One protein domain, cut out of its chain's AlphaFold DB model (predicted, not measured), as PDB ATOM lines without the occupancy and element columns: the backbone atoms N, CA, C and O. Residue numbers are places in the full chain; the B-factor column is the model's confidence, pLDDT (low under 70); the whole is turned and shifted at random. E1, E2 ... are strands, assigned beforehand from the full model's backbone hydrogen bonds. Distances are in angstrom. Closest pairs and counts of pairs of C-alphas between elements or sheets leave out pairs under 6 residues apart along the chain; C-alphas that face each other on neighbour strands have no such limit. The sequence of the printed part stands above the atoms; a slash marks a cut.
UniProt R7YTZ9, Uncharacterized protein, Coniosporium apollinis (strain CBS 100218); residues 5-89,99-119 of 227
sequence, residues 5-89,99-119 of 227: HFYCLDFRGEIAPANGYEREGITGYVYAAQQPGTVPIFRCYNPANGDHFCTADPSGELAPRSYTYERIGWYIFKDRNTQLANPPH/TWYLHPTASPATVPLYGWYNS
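Overview. This is residues 5 to 89 and 99 to 119 of the 227 residues of an uncharacterized protein of Coniosporium apollinis (strain CBS 100218) (UniProt R7YTZ9). Two small three-stranded sheets stand face to face as a loose-edged sandwich, E1, E6 and E2 in one and E4, E3 and E5 in the other, with their strands crossed at 42 degrees and the far end of E2 meeting E5. Residues 80 to 89 stick out from this body as a free arm before the cut. The printed part has 106 residues, with no named helix and six strands, E1 to E6 in order along the chain; the class is all strand, though under half of the residues, 47, are in named elements. The sheets run E1, E6, E2 and E4, E3, E5, both antiparallel throughout. The whole is compact, with a radius of gyration of the C-alphas of 14.3 A and spans of 36 by 31 by 30 A.

Along the chain. E1, residues 5 to 8, begins at C-alpha 5, (-45.755, -30.799, 39.100). E2, residues 22 to 31, is 23.8 A long and bends by 63 degrees at residue 28. E3, residues 38 to 46, is 26.1 A long and begins at C-alpha 38, (-27.774, -29.196, 54.361). E4 is residues 51 to 55. E5, residues 68 to 77, is 24.1 A long and bends by 68 degrees at residue 71. E6, residues 110 to 118, is 26.0 A long and ends at C-alpha 118, (-51.374, -32.529, 36.529).

Arrangement. In the first sheet E6 is the inner strand. E1 and E6 are antiparallel at 152 degrees, with N 6 and O 116 within hydrogen-bond range at 2.8 A. E6 and E2 are also antiparallel at 152 degrees, with N 113 and O 28 at 2.8 A. In the second sheet, only just strongly twisted with C-alphas up to 4.3 A off its best plane, E3 is the inner strand. E3 and E4 form a hairpin, antiparallel at 160 degrees, with N 44 and O 53 at 2.8 A. E3 and E5 are antiparallel at 153 degrees, with N 41 and O 74 at 2.8 A. The two sheets form a sandwich, two sheets face to face, 10.7 A centre to centre where they face each other, with best planes 34 degrees apart. Between them, the closest C-alphas of E2 and E5 are those of Tyr 31 and Tyr 75, 4.8 A apart, and those of E1 and E4 are Phe 6 and His 52, 7.2 A apart. E5 and E6 are near each other, while E3 and E6 are apart.

Size, cuts and confidence. The C-alphas farthest apart, those of Ala 18 and Asn 81, are 39.9 A apart. Without residues 80 to 89, which stand free, the body spans 37 by 30 by 18 A. Residues 90 to 98 are not printed, and C-alphas 89 and 99 are 16.8 A apart across the cut. The links E1 to E2 and E4 to E5 are long. The mean pLDDT of the printed part is 72.9; among the residues under 70 are 57 to 68, 78 to 89 and 99 to 102.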
ATOM      1  N   HIS A   5     -46.046 -29.930  37.950       81.75
ATOM      2  CA  HIS A   5     -45.755 -30.799  39.100       81.75
ATOM      3  C   HIS A   5     -45.848 -30.052  40.436       81.75
ATOM      4  O   HIS A   5     -45.368 -28.934  40.574       81.75
ATOM      5  N   PHE A   6     -46.373 -30.727  41.456       83.50
ATOM      6  CA  PHE A   6     -46.422 -30.253  42.835       83.50
ATOM      7  C   PHE A   6     -45.676 -31.229  43.755       83.50
ATOM      8  O   PHE A   6     -45.823 -32.448  43.630       83.50
ATOM      9  N   TYR A   7     -44.886 -30.694  44.689       85.38
ATOM     10  CA  TYR A   7     -44.048 -31.474  45.603       85.38
ATOM     11  C   TYR A   7     -44.340 -31.126  47.066       85.38
ATOM     12  O   TYR A   7     -44.339 -29.954  47.457       85.38
ATOM     13  N   CYS A   8     -44.556 -32.151  47.890       86.12
ATOM     14  CA  CYS A   8     -44.906 -31.994  49.301       86.12
ATOM     15  C   CYS A   8     -44.421 -33.159  50.171       86.12
ATOM     16  O   CYS A   8     -44.149 -34.257  49.687       86.12
ATOM     17  N   LEU A   9     -44.348 -32.917  51.481       86.56
ATOM     18  CA  LEU A   9     -44.036 -33.949  52.479       86.56
ATOM     19  C   LEU A   9     -45.283 -34.721  52.942       86.56
ATOM     20  O   LEU A   9     -45.165 -35.806  53.504       86.56
ATOM     21  N   ASP A  10     -46.479 -34.176  52.704       90.56
ATOM     22  CA  ASP A  10     -47.742 -34.859  52.979       90.56
ATOM     23  C   ASP A  10     -48.041 -35.898  51.888       90.56
ATOM     24  O   ASP A  10     -48.052 -35.585  50.692       90.56
ATOM     25  N   PHE A  11     -48.328 -37.134  52.302       88.38
ATOM     26  CA  PHE A  11     -48.699 -38.220  51.396       88.38
ATOM     27  C   PHE A  11     -50.044 -37.993  50.700       88.38
ATOM     28  O   PHE A  11     -50.270 -38.610  49.656       88.38
ATOM     29  N   ARG A  12     -50.901 -37.124  51.260       88.69
ATOM     30  CA  ARG A  12     -52.213 -36.731  50.718       88.69
ATOM     31  C   ARG A  12     -52.154 -35.556  49.744       88.69
ATOM     32  O   ARG A  12     -53.157 -35.252  49.113       88.69
ATOM     33  N   GLY A  13     -50.991 -34.926  49.561       87.31
ATOM     34  CA  GLY A  13     -50.787 -33.946  48.491       87.31
ATOM     35  C   GLY A  13     -51.122 -32.493  48.820       87.31
ATOM     36  O   GLY A  13     -51.097 -31.664  47.913       87.31
ATOM     37  N   GLU A  14     -51.426 -32.153  50.075       88.56
ATOM     38  CA  GLU A  14     -51.880 -30.813  50.477       88.56
ATOM     39  C   GLU A  14     -53.081 -30.332  49.622       88.56
ATOM     40  O   GLU A  14     -54.202 -30.812  49.781       88.56
ATOM     41  N   ILE A  15     -52.854 -29.397  48.694       86.94
ATOM     42  CA  ILE A  15     -53.865 -28.835  47.782       86.94
ATOM     43  C   ILE A  15     -53.892 -29.511  46.399       86.94
ATOM     44  O   ILE A  15     -54.765 -29.202  45.584       86.94
ATOM     45  N   ALA A  16     -52.938 -30.393  46.096       88.19
ATOM     46  CA  ALA A  16     -52.764 -30.973  44.766       88.19
ATOM     47  C   ALA A  16     -53.977 -31.806  44.290       88.19
ATOM     48  O   ALA A  16     -54.423 -31.570  43.160       88.19
ATOM     49  N   PRO A  17     -54.600 -32.685  45.112       91.12
ATOM     50  CA  PRO A  17     -55.766 -33.453  44.672       91.12
ATOM     51  C   PRO A  17     -56.940 -32.544  44.312       91.12
ATOM     52  O   PRO A  17     -57.500 -32.675  43.230       91.12
ATOM     53  N   ALA A  18     -57.259 -31.554  45.155       89.44
ATOM     54  CA  ALA A  18     -58.341 -30.591  44.919       89.44
ATOM     55  C   ALA A  18     -58.190 -29.799  43.600       89.44
ATOM     56  O   ALA A  18     -59.194 -29.412  42.996       89.44
ATOM     57  N   ASN A  19     -56.949 -29.604  43.137       87.50
ATOM     58  CA  ASN A  19     -56.604 -28.960  41.865       87.50
ATOM     59  C   ASN A  19     -56.437 -29.950  40.688       87.50
ATOM     60  O   ASN A  19     -56.002 -29.564  39.601       87.50
ATOM     61  N   GLY A  20     -56.804 -31.220  40.882       89.75
ATOM     62  CA  GLY A  20     -56.835 -32.247  39.843       89.75
ATOM     63  C   GLY A  20     -55.469 -32.820  39.460       89.75
ATOM     64  O   GLY A  20     -55.325 -33.284  38.330       89.75
ATOM     65  N   TYR A  21     -54.479 -32.768  40.358       90.38
ATOM     66  CA  TYR A  21     -53.198 -33.460  40.186       90.38
ATOM     67  C   TYR A  21     -53.356 -34.929  40.598       90.38
ATOM     68  O   TYR A  21     -53.964 -35.242  41.622       90.38
ATOM     69  N   GLU A  22     -52.765 -35.830  39.825       91.00
ATOM     70  CA  GLU A  22     -52.606 -37.233  40.184       91.00
ATOM     71  C   GLU A  22     -51.263 -37.485  40.894       91.00
ATOM     72  O   GLU A  22     -50.257 -36.834  40.622       91.00
ATOM     73  N   ARG A  23     -51.235 -38.445  41.819       89.12
ATOM     74  CA  ARG A  23     -50.038 -38.836  42.568       89.12
ATOM     75  C   ARG A  23     -49.099 -39.664  41.692       89.12
ATOM     76  O   ARG A  23     -49.505 -40.695  41.158       89.12
ATOM     77  N   GLU A  24     -47.833 -39.268  41.624       86.56
ATOM     78  CA  GLU A  24     -46.768 -40.032  40.956       86.56
ATOM     79  C   GLU A  24     -46.035 -40.981  41.914       86.56
ATOM     80  O   GLU A  24     -45.462 -41.980  41.489       86.56
ATOM     81  N   GLY A  25     -46.092 -40.704  43.221       85.44
ATOM     82  CA  GLY A  25     -45.501 -41.536  44.267       85.44
ATOM     83  C   GLY A  25     -44.404 -40.804  45.031       85.44
ATOM     84  O   GLY A  25     -44.521 -39.610  45.293       85.44
ATOM     85  N   ILE A  26     -43.366 -41.534  45.443       83.88
ATOM     86  CA  ILE A  26     -42.190 -40.969  46.118       83.88
ATOM     87  C   ILE A  26     -41.183 -40.557  45.040       83.88
ATOM     88  O   ILE A  26     -40.667 -41.413  44.328       83.88
ATOM     89  N   THR A  27     -40.893 -39.261  44.933       82.38
ATOM     90  CA  THR A  27     -39.875 -38.720  44.011       82.38
ATOM     91  C   THR A  27     -38.460 -38.891  44.573       82.38
ATOM     92  O   THR A  27     -37.491 -38.985  43.826       82.38
ATOM     93  N   GLY A  28     -38.337 -38.945  45.899       84.25
ATOM     94  CA  GLY A  28     -37.089 -39.172  46.620       84.25
ATOM     95  C   GLY A  28     -37.283 -38.950  48.116       84.25
ATOM     96  O   GLY A  28     -38.412 -38.860  48.596       84.25
ATOM     97  N   TYR A  29     -36.184 -38.837  48.851       83.69
ATOM     98  CA  TYR A  29     -36.177 -38.601  50.291       83.69
ATOM     99  C   TYR A  29     -35.377 -37.336  50.629       83.69
ATOM    100  O   TYR A  29     -34.337 -37.055  50.027       83.69
ATOM    101  N   VAL A  30     -35.884 -36.565  51.590       85.62
ATOM    102  CA  VAL A  30     -35.371 -35.248  52.006       85.62
ATOM    103  C   VAL A  30     -35.351 -35.134  53.524       85.62
ATOM    104  O   VAL A  30     -36.011 -35.905  54.217       85.62
ATOM    105  N   TYR A  31     -34.630 -34.164  54.074       85.25
ATOM    106  CA  TYR A  31     -34.670 -33.892  55.508       85.25
ATOM    107  C   TYR A  31     -35.825 -32.938  55.834       85.25
ATOM    108  O   TYR A  31     -35.913 -31.849  55.273       85.25
ATOM    109  N   ALA A  32     -36.699 -33.313  56.772       84.56
ATOM    110  CA  ALA A  32     -37.771 -32.432  57.260       84.56
ATOM    111  C   ALA A  32     -37.250 -31.285  58.153       84.56
ATOM    112  O   ALA A  32     -37.917 -30.268  58.318       84.56
ATOM    113  N   ALA A  33     -36.052 -31.442  58.725       85.62
ATOM    114  CA  ALA A  33     -35.401 -30.466  59.593       85.62
ATOM    115  C   ALA A  33     -33.915 -30.324  59.233       85.62
ATOM    116  O   ALA A  33     -33.268 -31.313  58.881       85.62
ATOM    117  N   GLN A  34     -33.378 -29.108  59.368       83.94
ATOM    118  CA  GLN A  34     -31.985 -28.755  59.078       83.94
ATOM    119  C   GLN A  34     -30.994 -29.752  59.702       83.94
ATOM    120  O   GLN A  34     -30.998 -29.957  60.914       83.94
ATOM    121  N   GLN A  35     -30.104 -30.313  58.881       84.69
ATOM    122  CA  GLN A  35     -28.972 -31.135  59.314       84.69
ATOM    123  C   GLN A  35     -27.633 -30.418  59.047       84.69
ATOM    124  O   GLN A  35     -27.575 -29.460  58.266       84.69
ATOM    125  N   PRO A  36     -26.522 -30.846  59.674       83.12
ATOM    126  CA  PRO A  36     -25.195 -30.345  59.329       83.12
ATOM    127  C   PRO A  36     -24.880 -30.561  57.840       83.12
ATOM    128  O   PRO A  36     -24.980 -31.674  57.333       83.12
ATOM    129  N   GLY A  37     -24.496 -29.494  57.135       80.19
ATOM    130  CA  GLY A  37     -24.167 -29.542  55.704       80.19
ATOM    131  C   GLY A  37     -25.357 -29.469  54.739       80.19
ATOM    132  O   GLY A  37     -25.129 -29.429  53.530       80.19
ATOM    133  N   THR A  38     -26.602 -29.411  55.227       80.12
ATOM    134  CA  THR A  38     -27.774 -29.196  54.361       80.12
ATOM    135  C   THR A  38     -28.085 -27.715  54.139       80.12
ATOM    136  O   THR A  38     -27.701 -26.865  54.943       80.12
ATOM    137  N   VAL A  39     -28.836 -27.403  53.083       80.00
ATOM    138  CA  VAL A  39     -29.468 -26.095  52.848       80.00
ATOM    139  C   VAL A  39     -30.995 -26.249  52.793       80.00
ATOM    140  O   VAL A  39     -31.471 -27.331  52.432       80.00
ATOM    141  N   PRO A  40     -31.771 -25.215  53.159       77.44
ATOM    142  CA  PRO A  40     -33.220 -25.210  52.975       77.44
ATOM    143  C   PRO A  40     -33.614 -25.111  51.494       77.44
ATOM    144  O   PRO A  40     -32.970 -24.409  50.714       77.44
ATOM    145  N   ILE A  41     -34.722 -25.762  51.144       76.88
ATOM    146  CA  ILE A  41     -35.539 -25.451  49.970       76.88
ATOM    147  C   ILE A  41     -36.707 -24.580  50.415       76.88
ATOM    148  O   ILE A  41     -37.478 -24.942  51.306       76.88
ATOM    149  N   PHE A  42     -36.849 -23.433  49.766       69.31
ATOM    150  CA  PHE A  42     -37.939 -22.489  49.942       69.31
ATOM    151  C   PHE A  42     -39.042 -22.812  48.939       69.31
ATOM    152  O   PHE A  42     -38.762 -23.005  47.755       69.31
ATOM    153  N   ARG A  43     -40.293 -22.847  49.403       74.56
ATOM    154  CA  ARG A  43     -41.472 -22.882  48.542       74.56
ATOM    155  C   ARG A  43     -42.001 -21.465  48.362       74.56
ATOM    156  O   ARG A  43     -42.166 -20.712  49.327       74.56
ATOM    157  N   CYS A  44     -42.233 -21.107  47.111       69.75
ATOM    158  CA  CYS A  44     -42.665 -19.796  46.662       69.75
ATOM    159  C   CYS A  44     -44.008 -19.942  45.944       69.75
ATOM    160  O   CYS A  44     -44.181 -20.848  45.131       69.75
ATOM    161  N   TYR A  45     -44.942 -19.042  46.227       69.00
ATOM    162  CA  TYR A  45     -46.315 -19.070  45.731       69.00
ATOM    163  C   TYR A  45     -46.613 -17.828  44.888       69.00
ATOM    164  O   TYR A  45     -46.252 -16.718  45.284       69.00
ATOM    165  N   ASN A  46     -47.287 -17.992  43.749       69.50
ATOM    166  CA  ASN A  46     -47.773 -16.881  42.933       69.50
ATOM    167  C   ASN A  46     -49.299 -16.722  43.091       69.50
ATOM    168  O   ASN A  46     -50.069 -17.512  42.535       69.50
ATOM    169  N   PRO A  47     -49.774 -15.678  43.799       68.38
ATOM    170  CA  PRO A  47     -51.202 -15.479  44.046       68.38
ATOM    171  C   PRO A  47     -52.008 -15.110  42.792       68.38
ATOM    172  O   PRO A  47     -53.233 -15.191  42.823       68.38
ATOM    173  N   ALA A  48     -51.365 -14.711  41.688       70.56
ATOM    174  CA  ALA A  48     -52.063 -14.322  40.462       70.56
ATOM    175  C   ALA A  48     -52.525 -15.521  39.612       70.56
ATOM    176  O   ALA A  48     -53.437 -15.375  38.799       70.56
ATOM    177  N   ASN A  49     -51.899 -16.693  39.770       69.50
ATOM    178  CA  ASN A  49     -52.213 -17.903  38.996       69.50
ATOM    179  C   ASN A  49     -52.302 -19.196  39.837       69.50
ATOM    180  O   ASN A  49     -52.695 -20.228  39.294       69.50
ATOM    181  N   GLY A  50     -51.973 -19.150  41.133       67.25
ATOM    182  CA  GLY A  50     -51.993 -20.299  42.042       67.25
ATOM    183  C   GLY A  50     -50.741 -21.187  41.996       67.25
ATOM    184  O   GLY A  50     -50.728 -22.244  42.627       67.25
ATOM    185  N   ASP A  51     -49.716 -20.786  41.244       70.44
ATOM    186  CA  ASP A  51     -48.537 -21.601  40.945       70.44
ATOM    187  C   ASP A  51     -47.559 -21.696  42.130       70.44
ATOM    188  O   ASP A  51     -47.449 -20.764  42.934       70.44
ATOM    189  N   HIS A  52     -46.851 -22.822  42.236       72.81
ATOM    190  CA  HIS A  52     -45.907 -23.122  43.312       72.81
ATOM    191  C   HIS A  52     -44.545 -23.527  42.743       72.81
ATOM    192  O   HIS A  52     -44.426 -24.469  41.969       72.81
ATOM    193  N   PHE A  53     -43.493 -22.864  43.210       71.88
ATOM    194  CA  PHE A  53     -42.115 -23.116  42.802       71.88
ATOM    195  C   PHE A  53     -41.236 -23.439  44.017       71.88
ATOM    196  O   PHE A  53     -41.482 -22.932  45.110       71.88
ATOM    197  N   CYS A  54     -40.216 -24.284  43.843       73.19
ATOM    198  CA  CYS A  54     -39.312 -24.706  44.918       73.19
ATOM    199  C   CYS A  54     -37.853 -24.405  44.550       73.19
ATOM    200  O   CYS A  54     -37.369 -24.903  43.535       73.19
ATOM    201  N   THR A  55     -37.147 -23.647  45.392       70.06
ATOM    202  CA  THR A  55     -35.783 -23.160  45.115       70.06
ATOM    203  C   THR A  55     -34.836 -23.284  46.308       70.06
ATOM    204  O   THR A  55     -35.262 -23.216  47.460       70.06
ATOM    205  N   ALA A  56     -33.537 -23.444  46.038       71.50
ATOM    206  CA  ALA A  56     -32.471 -23.353  47.039       71.50
ATOM    207  C   ALA A  56     -31.928 -21.919  47.207       71.50
ATOM    208  O   ALA A  56     -31.174 -21.659  48.149       71.50
ATOM    209  N   ASP A  57     -32.289 -20.995  46.308       67.56
ATOM    210  CA  ASP A  57     -31.896 -19.588  46.352       67.56
ATOM    211  C   ASP A  57     -33.142 -18.678  46.308       67.56
ATOM    212  O   ASP A  57     -33.657 -18.372  45.231       67.56
ATOM    213  N   PRO A  58     -33.624 -18.183  47.464       56.66
ATOM    214  CA  PRO A  58     -34.815 -17.338  47.539       56.66
ATOM    215  C   PRO A  58     -34.578 -15.913  46.996       56.66
ATOM    216  O   PRO A  58     -35.470 -15.071  47.092       56.66
ATOM    217  N   SER A  59     -33.378 -15.617  46.482       59.38
ATOM    218  CA  SER A  59     -32.930 -14.281  46.076       59.38
ATOM    219  C   SER A  59     -32.358 -14.179  44.655       59.38
ATOM    220  O   SER A  59     -32.385 -13.086  44.087       59.38
ATOM    221  N   GLY A  60     -31.837 -15.274  44.093       52.16
ATOM    222  CA  GLY A  60     -31.048 -15.279  42.853       52.16
ATOM    223  C   GLY A  60     -31.745 -15.846  41.614       52.16
ATOM    224  O   GLY A  60     -31.460 -15.393  40.504       52.16
ATOM    225  N   GLU A  61     -32.679 -16.788  41.766       54.06
ATOM    226  CA  GLU A  61     -33.488 -17.285  40.642       54.06
ATOM    227  C   GLU A  61     -34.567 -16.248  40.272       54.06
ATOM    228  O   GLU A  61     -35.027 -15.494  41.125       54.06
ATOM    229  N   LEU A  62     -35.004 -16.174  39.006       52.41
ATOM    230  CA  LEU A  62     -35.842 -15.069  38.477       52.41
ATOM    231  C   LEU A  62     -37.286 -14.970  39.043       52.41
ATOM    232  O   LEU A  62     -38.073 -14.128  38.599       52.41
ATOM    233  N   ALA A  63     -37.627 -15.767  40.057       52.91
ATOM    234  CA  ALA A  63     -38.918 -15.809  40.744       52.91
ATOM    235  C   ALA A  63     -39.398 -14.514  41.467       52.91
ATOM    236  O   ALA A  63     -40.609 -14.254  41.442       52.91
ATOM    237  N   PRO A  64     -38.555 -13.659  42.098       52.03
ATOM    238  CA  PRO A  64     -39.028 -12.676  43.087       52.03
ATOM    239  C   PRO A  64     -39.761 -11.455  42.505       52.03
ATOM    240  O   PRO A  64     -40.130 -10.552  43.251       52.03
ATOM    241  N   ARG A  65     -40.012 -11.397  41.188       56.50
ATOM    242  CA  ARG A  65     -40.896 -10.377  40.588       56.50
ATOM    243  C   ARG A  65     -42.384 -10.743  40.600       56.50
ATOM    244  O   ARG A  65     -43.204  -9.870  40.318       56.50
ATOM    245  N   SER A  66     -42.753 -11.994  40.881       64.94
ATOM    246  CA  SER A  66     -44.172 -12.413  40.893       64.94
ATOM    247  C   SER A  66     -44.522 -13.508  41.903       64.94
ATOM    248  O   SER A  66     -45.705 -13.758  42.118       64.94
ATOM    249  N   TYR A  67     -43.532 -14.132  42.547       64.62
ATOM    250  CA  TYR A  67     -43.756 -15.128  43.593       64.62
ATOM    251  C   TYR A  67     -43.422 -14.545  44.967       64.62
ATOM    252  O   TYR A  67     -42.387 -13.906  45.153       64.62
ATOM    253  N   THR A  68     -44.285 -14.806  45.943       66.81
ATOM    254  CA  THR A  68     -44.059 -14.526  47.365       66.81
ATOM    255  C   THR A  68     -43.522 -15.769  48.070       66.81
ATOM    256  O   THR A  68     -43.947 -16.882  47.765       66.81
ATOM    257  N   TYR A  69     -42.618 -15.599  49.036       70.38
ATOM    258  CA  TYR A  69     -42.215 -16.685  49.933       70.38
ATOM    259  C   TYR A  69     -43.430 -17.230  50.700       70.38
ATOM    260  O   TYR A  69     -44.173 -16.454  51.299       70.38
ATOM    261  N   GLU A  70     -43.618 -18.551  50.683       72.94
ATOM    262  CA  GLU A  70     -44.664 -19.239  51.445       72.94
ATOM    263  C   GLU A  70     -44.076 -19.841  52.730       72.94
ATOM    264  O   GLU A  70     -44.460 -19.455  53.834       72.94
ATOM    265  N   ARG A  71     -43.127 -20.779  52.592       74.69
ATOM    266  CA  ARG A  71     -42.440 -21.441  53.713       74.69
ATOM    267  C   ARG A  71     -41.147 -22.139  53.287       74.69
ATOM    268  O   ARG A  71     -40.915 -22.357  52.101       74.69
ATOM    269  N   ILE A  72     -40.325 -22.557  54.249       73.44
ATOM    270  CA  ILE A  72     -39.333 -23.617  54.009       73.44
ATOM    271  C   ILE A  72     -40.107 -24.921  53.781       73.44
ATOM    272  O   ILE A  72     -40.945 -25.296  54.601       73.44
ATOM    273  N   GLY A  73     -39.851 -25.590  52.658       70.62
ATOM    274  CA  GLY A  73     -40.453 -26.878  52.324       70.62
ATOM    275  C   GLY A  73     -39.734 -28.044  53.000       70.62
ATOM    276  O   GLY A  73     -40.372 -28.858  53.661       70.62
ATOM    277  N   TRP A  74     -38.412 -28.128  52.824       77.19
ATOM    278  CA  TRP A  74     -37.556 -29.218  53.314       77.19
ATOM    279  C   TRP A  74     -36.068 -28.826  53.234       77.19
ATOM    280  O   TRP A  74     -35.741 -27.700  52.867       77.19
ATOM    281  N   TYR A  75     -35.163 -29.749  53.566       80.81
ATOM    282  CA  TYR A  75     -33.710 -29.564  53.544       80.81
ATOM    283  C   TYR A  75     -33.005 -30.699  52.784       80.81
ATOM    284  O   TYR A  75     -33.487 -31.832  52.717       80.81
ATOM    285  N   ILE A  76     -31.848 -30.381  52.207       76.31
ATOM    286  CA  ILE A  76     -31.107 -31.196  51.225       76.31
ATOM    287  C   ILE A  76     -29.603 -30.952  51.340       76.31
ATOM    288  O   ILE A  76     -29.184 -29.877  51.767       76.31
ATOM    289  N   PHE A  77     -28.762 -31.882  50.888       72.31
ATOM    290  CA  PHE A  77     -27.342 -31.572  50.710       72.31
ATOM    291  C   PHE A  77     -27.123 -30.684  49.479       72.31
ATOM    292  O   PHE A  77     -27.584 -30.995  48.379       72.31
ATOM    293  N   LYS A  78     -26.380 -29.587  49.669       62.69
ATOM    294  CA  LYS A  78     -25.795 -28.805  48.575       62.69
ATOM    295  C   LYS A  78     -24.412 -29.376  48.288       62.69
ATOM    296  O   LYS A  78     -23.536 -29.324  49.151       62.69
ATOM    297  N   ASP A  79     -24.232 -29.947  47.106       59.94
ATOM    298  CA  ASP A  79     -22.948 -30.521  46.711       59.94
ATOM    299  C   ASP A  79     -21.892 -29.422  46.498       59.94
ATOM    300  O   ASP A  79     -22.203 -28.265  46.205       59.94
ATOM    301  N   ARG A  80     -20.627 -29.793  46.699       48.91
ATOM    302  CA  ARG A  80     -19.455 -28.925  46.547       48.91
ATOM    303  C   ARG A  80     -18.699 -29.140  45.230       48.91
ATOM    304  O   ARG A  80     -17.713 -28.438  45.024       48.91
ATOM    305  N   ASN A  81     -19.139 -30.047  44.352       36.53
ATOM    306  CA  ASN A  81     -18.505 -30.321  43.053       36.53
ATOM    307  C   ASN A  81     -19.482 -30.260  41.857       36.53
ATOM    308  O   ASN A  81     -20.699 -30.286  42.010       36.53
ATOM    309  N   THR A  82     -18.925 -30.095  40.653       39.50
ATOM    310  CA  THR A  82     -19.595 -29.526  39.462       39.50
ATOM    311  C   THR A  82     -19.785 -30.492  38.283       39.50
ATOM    312  O   THR A  82     -18.844 -31.212  37.967       39.50
ATOM    313  N   GLN A  83     -20.896 -30.325  37.535       35.66
ATOM    314  CA  GLN A  83     -21.233 -30.909  36.204       35.66
ATOM    315  C   GLN A  83     -21.318 -32.458  36.172       35.66
ATOM    316  O   GLN A  83     -20.429 -33.150  36.641       35.66
ATOM    317  N   LEU A  84     -22.376 -33.110  35.672       31.97
ATOM    318  CA  LEU A  84     -22.987 -33.122  34.322       31.97
ATOM    319  C   LEU A  84     -24.405 -33.760  34.427       31.97
ATOM    320  O   LEU A  84     -24.642 -34.492  35.381       31.97
ATOM    321  N   ALA A  85     -25.384 -33.642  33.516       29.36
ATOM    322  CA  ALA A  85     -25.605 -32.844  32.295       29.36
ATOM    323  C   ALA A  85     -27.136 -32.792  31.992       29.36
ATOM    324  O   ALA A  85     -27.928 -33.400  32.709       29.36
ATOM    325  N   ASN A  86     -27.569 -32.085  30.936       29.33
ATOM    326  CA  ASN A  86     -28.993 -31.790  30.670       29.33
ATOM    327  C   ASN A  86     -29.763 -32.893  29.898       29.33
ATOM    328  O   ASN A  86     -29.362 -33.225  28.779       29.33
ATOM    329  N   PRO A  87     -30.935 -33.347  30.387       30.36
ATOM    330  CA  PRO A  87     -31.978 -33.979  29.570       30.36
ATOM    331  C   PRO A  87     -32.719 -32.951  28.676       30.36
ATOM    332  O   PRO A  87     -32.632 -31.746  28.926       30.36
ATOM    333  N   PRO A  88     -33.441 -33.385  27.622       30.55
ATOM    334  CA  PRO A  88     -33.975 -32.485  26.593       30.55
ATOM    335  C   PRO A  88     -35.199 -31.648  27.018       30.55
ATOM    336  O   PRO A  88     -36.013 -32.040  27.850       30.55
ATOM    337  N   HIS A  89     -35.326 -30.479  26.382       32.81
ATOM    338  CA  HIS A  89     -36.242 -29.384  26.725       32.81
ATOM    339  C   HIS A  89     -37.741 -29.637  26.449       32.81
ATOM    340  O   HIS A  89     -38.117 -30.111  25.377       32.81
ATOM    341  N   THR A  99     -29.425 -27.956  40.854       45.75
ATOM    342  CA  THR A  99     -29.710 -27.079  41.999       45.75
ATOM    343  C   THR A  99     -29.655 -27.816  43.341       45.75
ATOM    344  O   THR A  99     -29.406 -27.194  44.374       45.75
ATOM    345  N   TRP A 100     -29.892 -29.136  43.349       57.53
ATOM    346  CA  TRP A 100     -30.011 -29.940  44.567       57.53
ATOM    347  C   TRP A 100     -29.909 -31.456  44.343       57.53
ATOM    348  O   TRP A 100     -30.005 -31.939  43.217       57.53
ATOM    349  N   TYR A 101     -29.764 -32.205  45.443       60.66
ATOM    350  CA  TYR A 101     -29.763 -33.669  45.472       60.66
ATOM    351  C   TYR A 101     -30.871 -34.206  46.386       60.66
ATOM    352  O   TYR A 101     -31.020 -33.764  47.527       60.66
ATOM    353  N   LEU A 102     -31.613 -35.198  45.889       68.25
ATOM    354  CA  LEU A 102     -32.544 -36.017  46.670       68.25
ATOM    355  C   LEU A 102     -31.857 -37.334  47.043       68.25
ATOM    356  O   LEU A 102     -31.112 -37.893  46.237       68.25
ATOM    357  N   HIS A 103     -32.144 -37.875  48.226       72.19
ATOM    358  CA  HIS A 103     -31.753 -39.249  48.533       72.19
ATOM    359  C   HIS A 103     -32.664 -40.198  47.728       72.19
ATOM    360  O   HIS A 103     -33.885 -40.103  47.861       72.19
ATOM    361  N   PRO A 104     -32.133 -41.110  46.890       71.50
ATOM    362  CA  PRO A 104     -32.963 -42.000  46.069       71.50
ATOM    363  C   PRO A 104     -33.655 -43.094  46.897       71.50
ATOM    364  O   PRO A 104     -34.631 -43.693  46.456       71.50
ATOM    365  N   THR A 105     -33.160 -43.353  48.107       76.06
ATOM    366  CA  THR A 105     -33.685 -44.329  49.062       76.06
ATOM    367  C   THR A 105     -33.723 -43.730  50.466       76.06
ATOM    368  O   THR A 105     -32.965 -42.808  50.787       76.06
ATOM    369  N   ALA A 106     -34.599 -44.267  51.319       81.94
ATOM    370  CA  ALA A 106     -34.723 -43.830  52.703       81.94
ATOM    371  C   ALA A 106     -33.369 -43.906  53.429       81.94
ATOM    372  O   ALA A 106     -32.724 -44.952  53.476       81.94
ATOM    373  N   SER A 107     -32.959 -42.783  54.009       83.88
ATOM    374  CA  SER A 107     -31.761 -42.640  54.843       83.88
ATOM    375  C   SER A 107     -32.158 -42.175  56.257       83.88
ATOM    376  O   SER A 107     -33.242 -41.606  56.423       83.88
ATOM    377  N   PRO A 108     -31.325 -42.375  57.297       86.75
ATOM    378  CA  PRO A 108     -31.627 -41.892  58.645       86.75
ATOM    379  C   PRO A 108     -31.993 -40.397  58.671       86.75
ATOM    380  O   PRO A 108     -31.350 -39.588  58.005       86.75
ATOM    381  N   ALA A 109     -33.033 -40.054  59.436       85.25
ATOM    382  CA  ALA A 109     -33.634 -38.715  59.538       85.25
ATOM    383  C   ALA A 109     -34.224 -38.111  58.239       85.25
ATOM    384  O   ALA A 109     -34.641 -36.951  58.250       85.25
ATOM    385  N   THR A 110     -34.325 -38.877  57.146       85.44
ATOM    386  CA  THR A 110     -35.055 -38.446  55.939       85.44
ATOM    387  C   THR A 110     -36.521 -38.885  55.958       85.44
ATOM    388  O   THR A 110     -36.877 -39.903  56.550       85.44
ATOM    389  N   VAL A 111     -37.366 -38.114  55.279       88.25
ATOM    390  CA  VAL A 111     -38.784 -38.382  55.014       88.25
ATOM    391  C   VAL A 111     -39.017 -38.434  53.498       88.25
ATOM    392  O   VAL A 111     -38.248 -37.823  52.751       88.25
ATOM    393  N   PRO A 112     -40.039 -39.157  53.010       87.00
ATOM    394  CA  PRO A 112     -40.382 -39.151  51.592       87.00
ATOM    395  C   PRO A 112     -40.850 -37.765  51.125       87.00
ATOM    396  O   PRO A 112     -41.636 -37.098  51.796       87.00
ATOM    397  N   LEU A 113     -40.394 -37.369  49.939       86.62
ATOM    398  CA  LEU A 113     -40.948 -36.274  49.149       86.62
ATOM    399  C   LEU A 113     -41.907 -36.876  48.117       86.62
ATOM    400  O   LEU A 113     -41.501 -37.711  47.302       86.62
ATOM    401  N   TYR A 114     -43.171 -36.465  48.153       86.81
ATOM    402  CA  TYR A 114     -44.198 -36.957  47.243       86.81
ATOM    403  C   TYR A 114     -44.343 -36.048  46.026       86.81
ATOM    404  O   TYR A 114     -44.468 -34.830  46.165       86.81
ATOM    405  N   GLY A 115     -44.345 -36.664  44.845       88.00
ATOM    406  CA  GLY A 115     -44.597 -36.009  43.566       88.00
ATOM    407  C   GLY A 115     -46.050 -36.164  43.132       88.00
ATOM    408  O   GLY A 115     -46.648 -37.240  43.259       88.00
ATOM    409  N   TRP A 116     -46.600 -35.077  42.608       88.31
ATOM    410  CA  TRP A 116     -47.938 -34.987  42.039       88.31
ATOM    411  C   TRP A 116     -47.846 -34.296  40.686       88.31
ATOM    412  O   TRP A 116     -47.202 -33.259  40.579       88.31
ATOM    413  N   TYR A 117     -48.519 -34.822  39.670       88.25
ATOM    414  CA  TYR A 117     -48.500 -34.284  38.313       88.25
ATOM    415  C   TYR A 117     -49.913 -33.984  37.841       88.25
ATOM    416  O   TYR A 117     -50.833 -34.764  38.062       88.25
ATOM    417  N   ASN A 118     -50.104 -32.861  37.158       89.06
ATOM    418  CA  ASN A 118     -51.374 -32.529  36.529       89.06
ATOM    419  C   ASN A 118     -51.314 -32.902  35.043       89.06
ATOM    420  O   ASN A 118     -50.956 -32.066  34.214       89.06
ATOM    421  N   SER A 119     -51.688 -34.126  34.646       88.88
ATOM    422  CA  SER A 119     -51.803 -34.434  33.202       88.88
ATOM    423  C   SER A 119     -53.092 -33.895  32.569       88.88
ATOM    424  O   SER A 119     -53.352 -34.120  31.382       88.88
TER     425      SER A 119